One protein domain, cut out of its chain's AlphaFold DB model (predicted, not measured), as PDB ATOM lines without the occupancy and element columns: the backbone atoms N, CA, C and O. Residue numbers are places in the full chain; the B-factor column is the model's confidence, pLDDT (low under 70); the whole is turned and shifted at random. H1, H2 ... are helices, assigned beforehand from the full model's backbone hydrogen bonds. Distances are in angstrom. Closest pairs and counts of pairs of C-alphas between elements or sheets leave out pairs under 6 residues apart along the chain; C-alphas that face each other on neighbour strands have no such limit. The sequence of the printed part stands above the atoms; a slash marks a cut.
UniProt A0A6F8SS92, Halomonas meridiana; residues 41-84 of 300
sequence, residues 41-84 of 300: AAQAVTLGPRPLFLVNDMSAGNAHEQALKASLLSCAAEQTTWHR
ATOM      1  N   ALA A  41     -88.489  -8.338 -98.337       94.69
ATOM      2  CA  ALA A  41     -89.684  -8.089 -99.142       94.69
ATOM      3  C   ALA A  41     -89.371  -7.409-100.492       94.69
ATOM      4  O   ALA A  41     -90.002  -7.717-101.504       94.69
ATOM      5  N   ALA A  42     -88.382  -6.512-100.538       94.94
ATOM      6  CA  ALA A  42     -87.947  -5.837-101.763       94.94
ATOM      7  C   ALA A  42     -87.159  -6.749-102.727       94.94
ATOM      8  O   ALA A  42     -86.937  -6.389-103.887       94.94
ATOM      9  N   GLN A  43     -86.716  -7.928-102.277       91.69
ATOM     10  CA  GLN A  43     -86.109  -8.955-103.133       91.69
ATOM     11  C   GLN A  43     -87.150  -9.795-103.882       91.69
ATOM     12  O   GLN A  43     -86.841 -10.339-104.945       91.69
ATOM     13  N   ALA A  44     -88.391  -9.851-103.391       93.62
ATOM     14  CA  ALA A  44     -89.504 -10.463-104.104       93.62
ATOM     15  C   ALA A  44     -89.965  -9.549-105.253       93.62
ATOM     16  O   ALA A  44     -90.788  -8.650-105.068       93.62
ATOM     17  N   VAL A  45     -89.405  -9.769-106.446       95.31
ATOM     18  CA  VAL A  45     -89.660  -8.918-107.614       95.31
ATOM     19  C   VAL A  45     -91.133  -8.960-108.019       95.31
ATOM     20  O   VAL A  45     -91.706 -10.026-108.257       95.31
ATOM     21  N   THR A  46     -91.724  -7.777-108.177       93.56
ATOM     22  CA  THR A  46     -93.042  -7.580-108.777       93.56
ATOM     23  C   THR A  46     -92.978  -6.458-109.800       93.56
ATOM     24  O   THR A  46     -92.481  -5.368-109.542       93.56
ATOM     25  N   LEU A  47     -93.513  -6.724-110.986       90.81
ATOM     26  CA  LEU A  47     -93.531  -5.761-112.083       90.81
ATOM     27  C   LEU A  47     -94.676  -4.739-111.960       90.81
ATOM     28  O   LEU A  47     -94.730  -3.764-112.713       90.81
ATOM     29  N   GLY A  48     -95.602  -4.958-111.020       91.75
ATOM     30  CA  GLY A  48     -96.815  -4.160-110.885       91.75
ATOM     31  C   GLY A  48     -97.722  -4.224-112.128       91.75
ATOM     32  O   GLY A  48     -97.519  -5.035-113.032       91.75
ATOM     33  N   PRO A  49     -98.756  -3.369-112.199       93.00
ATOM     34  CA  PRO A  49     -99.732  -3.406-113.291       93.00
ATOM     35  C   PRO A  49     -99.238  -2.735-114.584       93.00
ATOM     36  O   PRO A  49     -99.767  -3.006-115.665       93.00
ATOM     37  N   ARG A  50     -98.242  -1.840-114.496       91.56
ATOM     38  CA  ARG A  50     -97.835  -0.973-115.613       91.56
ATOM     39  C   ARG A  50     -97.301  -1.752-116.824       91.56
ATOM     40  O   ARG A  50     -97.714  -1.412-117.929       91.56
ATOM     41  N   PRO A  51     -96.444  -2.780-116.688       92.25
ATOM     42  CA  PRO A  51     -95.944  -3.502-117.857       92.25
ATOM     43  C   PRO A  51     -97.052  -4.181-118.662       92.25
ATOM     44  O   PRO A  51     -97.080  -4.033-119.879       92.25
ATOM     45  N   LEU A  52     -98.023  -4.833-118.010       94.62
ATOM     46  CA  LEU A  52     -99.157  -5.433-118.720       94.62
ATOM     47  C   LEU A  52    -100.055  -4.371-119.372       94.62
ATOM     48  O   LEU A  52    -100.495  -4.560-120.505       94.62
ATOM     49  N   PHE A  53    -100.287  -3.242-118.693       95.56
ATOM     50  CA  PHE A  53    -100.990  -2.098-119.278       95.56
ATOM     51  C   PHE A  53    -100.312  -1.625-120.576       95.56
ATOM     52  O   PHE A  53    -100.982  -1.489-121.597       95.56
ATOM     53  N   LEU A  54     -98.982  -1.457-120.561       95.56
ATOM     54  CA  LEU A  54     -98.208  -1.041-121.735       95.56
ATOM     55  C   LEU A  54     -98.259  -2.085-122.854       95.56
ATOM     56  O   LEU A  54     -98.483  -1.721-124.001       95.56
ATOM     57  N   VAL A  55     -98.106  -3.377-122.534       96.44
ATOM     58  CA  VAL A  55     -98.205  -4.461-123.527       96.44
ATOM     59  C   VAL A  55     -99.577  -4.466-124.196       96.44
ATOM     60  O   VAL A  55     -99.676  -4.642-125.410       96.44
ATOM     61  N   ASN A  56    -100.647  -4.239-123.432       95.44
ATOM     62  CA  ASN A  56    -101.994  -4.155-123.985       95.44
ATOM     63  C   ASN A  56    -102.174  -2.940-124.914       95.44
ATOM     64  O   ASN A  56    -102.869  -3.059-125.925       95.44
ATOM     65  N   ASP A  57    -101.510  -1.821-124.619       96.81
ATOM     66  CA  ASP A  57    -101.536  -0.587-125.417       96.81
ATOM     67  C   ASP A  57    -100.594  -0.613-126.641       96.81
ATOM     68  O   ASP A  57    -100.708   0.217-127.540       96.81
ATOM     69  N   MET A  58     -99.689  -1.598-126.736       97.00
ATOM     70  CA  MET A  58     -98.801  -1.746-127.896       97.00
ATOM     71  C   MET A  58     -99.581  -1.833-129.213       97.00
ATOM     72  O   MET A  58    -100.601  -2.535-129.308       97.00
ATOM     73  N   SER A  59     -99.035  -1.198-130.251       95.50
ATOM     74  CA  SER A  59     -99.505  -1.322-131.628       95.50
ATOM     75  C   SER A  59     -99.478  -2.777-132.107       95.50
ATOM     76  O   SER A  59     -98.750  -3.632-131.607       95.50
ATOM     77  N   ALA A  60    -100.324  -3.063-133.090       95.56
ATOM     78  CA  ALA A  60    -100.372  -4.334-133.809       95.56
ATOM     79  C   ALA A  60    -100.493  -4.074-135.321       95.56
ATOM     80  O   ALA A  60    -101.137  -4.832-136.050       95.56
ATOM     81  N   GLY A  61     -99.932  -2.950-135.783       97.56
ATOM     82  CA  GLY A  61    -100.092  -2.439-137.143       97.56
ATOM     83  C   GLY A  61     -99.257  -3.194-138.174       97.56
ATOM     84  O   GLY A  61     -99.563  -3.140-139.363       97.56
ATOM     85  N   ASN A  62     -98.232  -3.929-137.737       98.19
ATOM     86  CA  ASN A  62     -97.442  -4.805-138.597       98.19
ATOM     87  C   ASN A  62     -97.117  -6.159-137.935       98.19
ATOM     88  O   ASN A  62     -97.325  -6.364-136.739       98.19
ATOM     89  N   ALA A  63     -96.592  -7.095-138.733       98.12
ATOM     90  CA  ALA A  63     -96.313  -8.464-138.297       98.12
ATOM     91  C   ALA A  63     -95.275  -8.551-137.162       98.12
ATOM     92  O   ALA A  63     -95.375  -9.434-136.313       98.12
ATOM     93  N   HIS A  64     -94.295  -7.641-137.128       97.69
ATOM     94  CA  HIS A  64     -93.287  -7.618-136.071       97.69
ATOM     95  C   HIS A  64     -93.901  -7.202-134.729       97.69
ATOM     96  O   HIS A  64     -93.710  -7.890-133.729       97.69
ATOM     97  N   GLU A  65     -94.699  -6.133-134.721       97.88
ATOM     98  CA  GLU A  65     -95.413  -5.666-133.526       97.88
ATOM     99  C   GLU A  65     -96.394  -6.720-132.999       97.88
ATOM    100  O   GLU A  65     -96.429  -6.985-131.800       97.88
ATOM    101  N   GLN A  66     -97.145  -7.374-133.894       98.06
ATOM    102  CA  GLN A  66     -98.055  -8.466-133.537       98.06
ATOM    103  C   GLN A  66     -97.314  -9.633-132.877       98.06
ATOM    104  O   GLN A  66     -97.750 -10.125-131.836       98.06
ATOM    105  N   ALA A  67     -96.184 -10.055-133.456       98.06
ATOM    106  CA  ALA A  67     -95.370 -11.133-132.907       98.06
ATOM    107  C   ALA A  67     -94.781 -10.765-131.536       98.06
ATOM    108  O   ALA A  67     -94.836 -11.574-130.608       98.06
ATOM    109  N   LEU A  68     -94.272  -9.537-131.382       97.75
ATOM    110  CA  LEU A  68     -93.730  -9.054-130.113       97.75
ATOM    111  C   LEU A  68     -94.819  -8.960-129.036       97.75
ATOM    112  O   LEU A  68     -94.637  -9.490-127.942       97.75
ATOM    113  N   LYS A  69     -95.969  -8.352-129.348       97.94
ATOM    114  CA  LYS A  69     -97.108  -8.250-128.425       97.94
ATOM    115  C   LYS A  69     -97.593  -9.632-127.985       97.94
ATOM    116  O   LYS A  69     -97.786  -9.851-126.794       97.94
ATOM    117  N   ALA A  70     -97.731 -10.582-128.914       97.44
ATOM    118  CA  ALA A  70     -98.117 -11.956-128.592       97.44
ATOM    119  C   ALA A  70     -97.096 -12.649-127.674       97.44
ATOM    120  O   ALA A  70     -97.485 -13.298-126.704       97.44
ATOM    121  N   SER A  71     -95.797 -12.468-127.936       97.56
ATOM    122  CA  SER A  71     -94.728 -13.016-127.093       97.56
ATOM    123  C   SER A  71     -94.742 -12.426-125.680       97.56
ATOM    124  O   SER A  71     -94.638 -13.173-124.710       97.56
ATOM    125  N   LEU A  72     -94.928 -11.109-125.546       96.12
ATOM    126  CA  LEU A  72     -94.998 -10.441-124.244       96.12
ATOM    127  C   LEU A  72     -96.255 -10.836-123.457       96.12
ATOM    128  O   LEU A  72     -96.172 -11.025-122.247       96.12
ATOM    129  N   LEU A  73     -97.397 -11.017-124.128       95.88
ATOM    130  CA  LEU A  73     -98.626 -11.514-123.499       95.88
ATOM    131  C   LEU A  73     -98.485 -12.965-123.014       95.88
ATOM    132  O   LEU A  73     -98.908 -13.261-121.900       95.88
ATOM    133  N   SER A  74     -97.870 -13.852-123.805       95.81
ATOM    134  CA  SER A  74     -97.568 -15.229-123.374       95.81
ATOM    135  C   SER A  74     -96.611 -15.232-122.180       95.81
ATOM    136  O   SER A  74     -96.897 -15.877-121.176       95.81
ATOM    137  N   CYS A  75     -95.556 -14.410-122.216       93.69
ATOM    138  CA  CYS A  75     -94.655 -14.231-121.077       93.69
ATOM    139  C   CYS A  75     -95.414 -13.786-119.814       93.69
ATOM    140  O   CYS A  75     -95.273 -14.408-118.767       93.69
ATOM    141  N   ALA A  76     -96.273 -12.767-119.918       91.38
ATOM    142  CA  ALA A  76     -97.065 -12.279-118.789       91.38
ATOM    143  C   ALA A  76     -98.081 -13.308-118.255       91.38
ATOM    144  O   ALA A  76     -98.428 -13.256-117.078       91.38
ATOM    145  N   ALA A  77     -98.568 -14.223-119.100       92.69
ATOM    146  CA  ALA A  77     -99.512 -15.270-118.710       92.69
ATOM    147  C   ALA A  77     -98.833 -16.494-118.068       92.69
ATOM    148  O   ALA A  77     -99.435 -17.155-117.224       92.69
ATOM    149  N   GLU A  78     -97.605 -16.811-118.480       93.38
ATOM    150  CA  GLU A  78     -96.901 -18.038-118.088       93.38
ATOM    151  C   GLU A  78     -95.870 -17.810-116.971       93.38
ATOM    152  O   GLU A  78     -95.611 -18.718-116.177       93.38
ATOM    153  N   GLN A  79     -95.287 -16.609-116.875       89.12
ATOM    154  CA  GLN A  79     -94.281 -16.296-115.862       89.12
ATOM    155  C   GLN A  79     -94.916 -15.930-114.525       89.12
ATOM    156  O   GLN A  79     -95.611 -14.927-114.376       89.12
ATOM    157  N   THR A  80     -94.618 -16.747-113.519       84.56
ATOM    158  CA  THR A  80     -95.085 -16.566-112.135       84.56
ATOM    159  C   THR A  80     -93.967 -16.156-111.183       84.56
ATOM    160  O   THR A  80     -94.238 -15.772-110.050       84.56
ATOM    161  N   THR A  81     -92.712 -16.220-111.635       90.69
ATOM    162  CA  THR A  81     -91.529 -15.825-110.866       90.69
ATOM    163  C   THR A  81     -90.723 -14.825-111.677       90.69
ATOM    164  O   THR A  81     -90.385 -15.084-112.830       90.69
ATOM    165  N   TRP A  82     -90.408 -13.688-111.066       91.50
ATOM    166  CA  TRP A  82     -89.614 -12.632-111.681       91.50
ATOM    167  C   TRP A  82     -88.262 -12.513-110.990       91.50
ATOM    168  O   TRP A  82     -88.119 -12.778-109.796       91.50
ATOM    169  N   HIS A  83     -87.266 -12.080-111.755       90.81
ATOM    170  CA  HIS A  83     -85.916 -11.837-111.268       90.81
ATOM    171  C   HIS A  83     -85.452 -10.464-111.731       90.81
ATOM    172  O   HIS A  83     -85.923  -9.941-112.743       90.81
ATOM    173  N   ARG A  84     -84.507  -9.885-110.992       91.88
ATOM    174  CA  ARG A  84     -83.890  -8.626-111.394       91.88
ATOM    175  C   ARG A  84     -83.092  -8.814-112.676       91.88
ATOM    176  O   ARG A  84     -82.436  -9.838-112.864       91.88
TER     177      ARG A  84
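What this domain is: This is residues 41 to 84 of the 300 residues of a protein of Halomonas meridiana (UniProt A0A6F8SS92). The domain is a helical hairpin: H1 and the longer H2 lie side by side and run opposite ways, joined by a tight link at one end. Residues 41 to 49 and 79 to 84 run on past the other end and lengthen it. The printed part has 44 residues with two named helices, H1 then H2, and no named strand; its class is all helix. It is loose, with a radius of gyration of the C-alphas of 12.2 A, and spans 40 by 17 by 15 A.

Where its parts are: From Ala 41, go to C-alpha 50 at (-97.835, -0.973, -115.613), where H1, residues 50 to 57, begins. H2, residues 63 to 78, runs 22.4 A to C-alpha 78 at (-96.901, -18.038, -118.088).

How they stand to each other: Look at Val 55 and Lys 69: their C-alphas, the closest of H1 and H2, are 6.3 A apart. H2 touches H1 with residues 69 to 76 alone, at a steep tilt of 39 degrees. In both helices every O i to N i+4 pair is within hydrogen-bond range.

The domain as a whole: The C-alphas farthest apart, Ala 41 and Asn 62, are 40.3 A apart. The printed part has no cut, and no printed residue is under 70 in pLDDT.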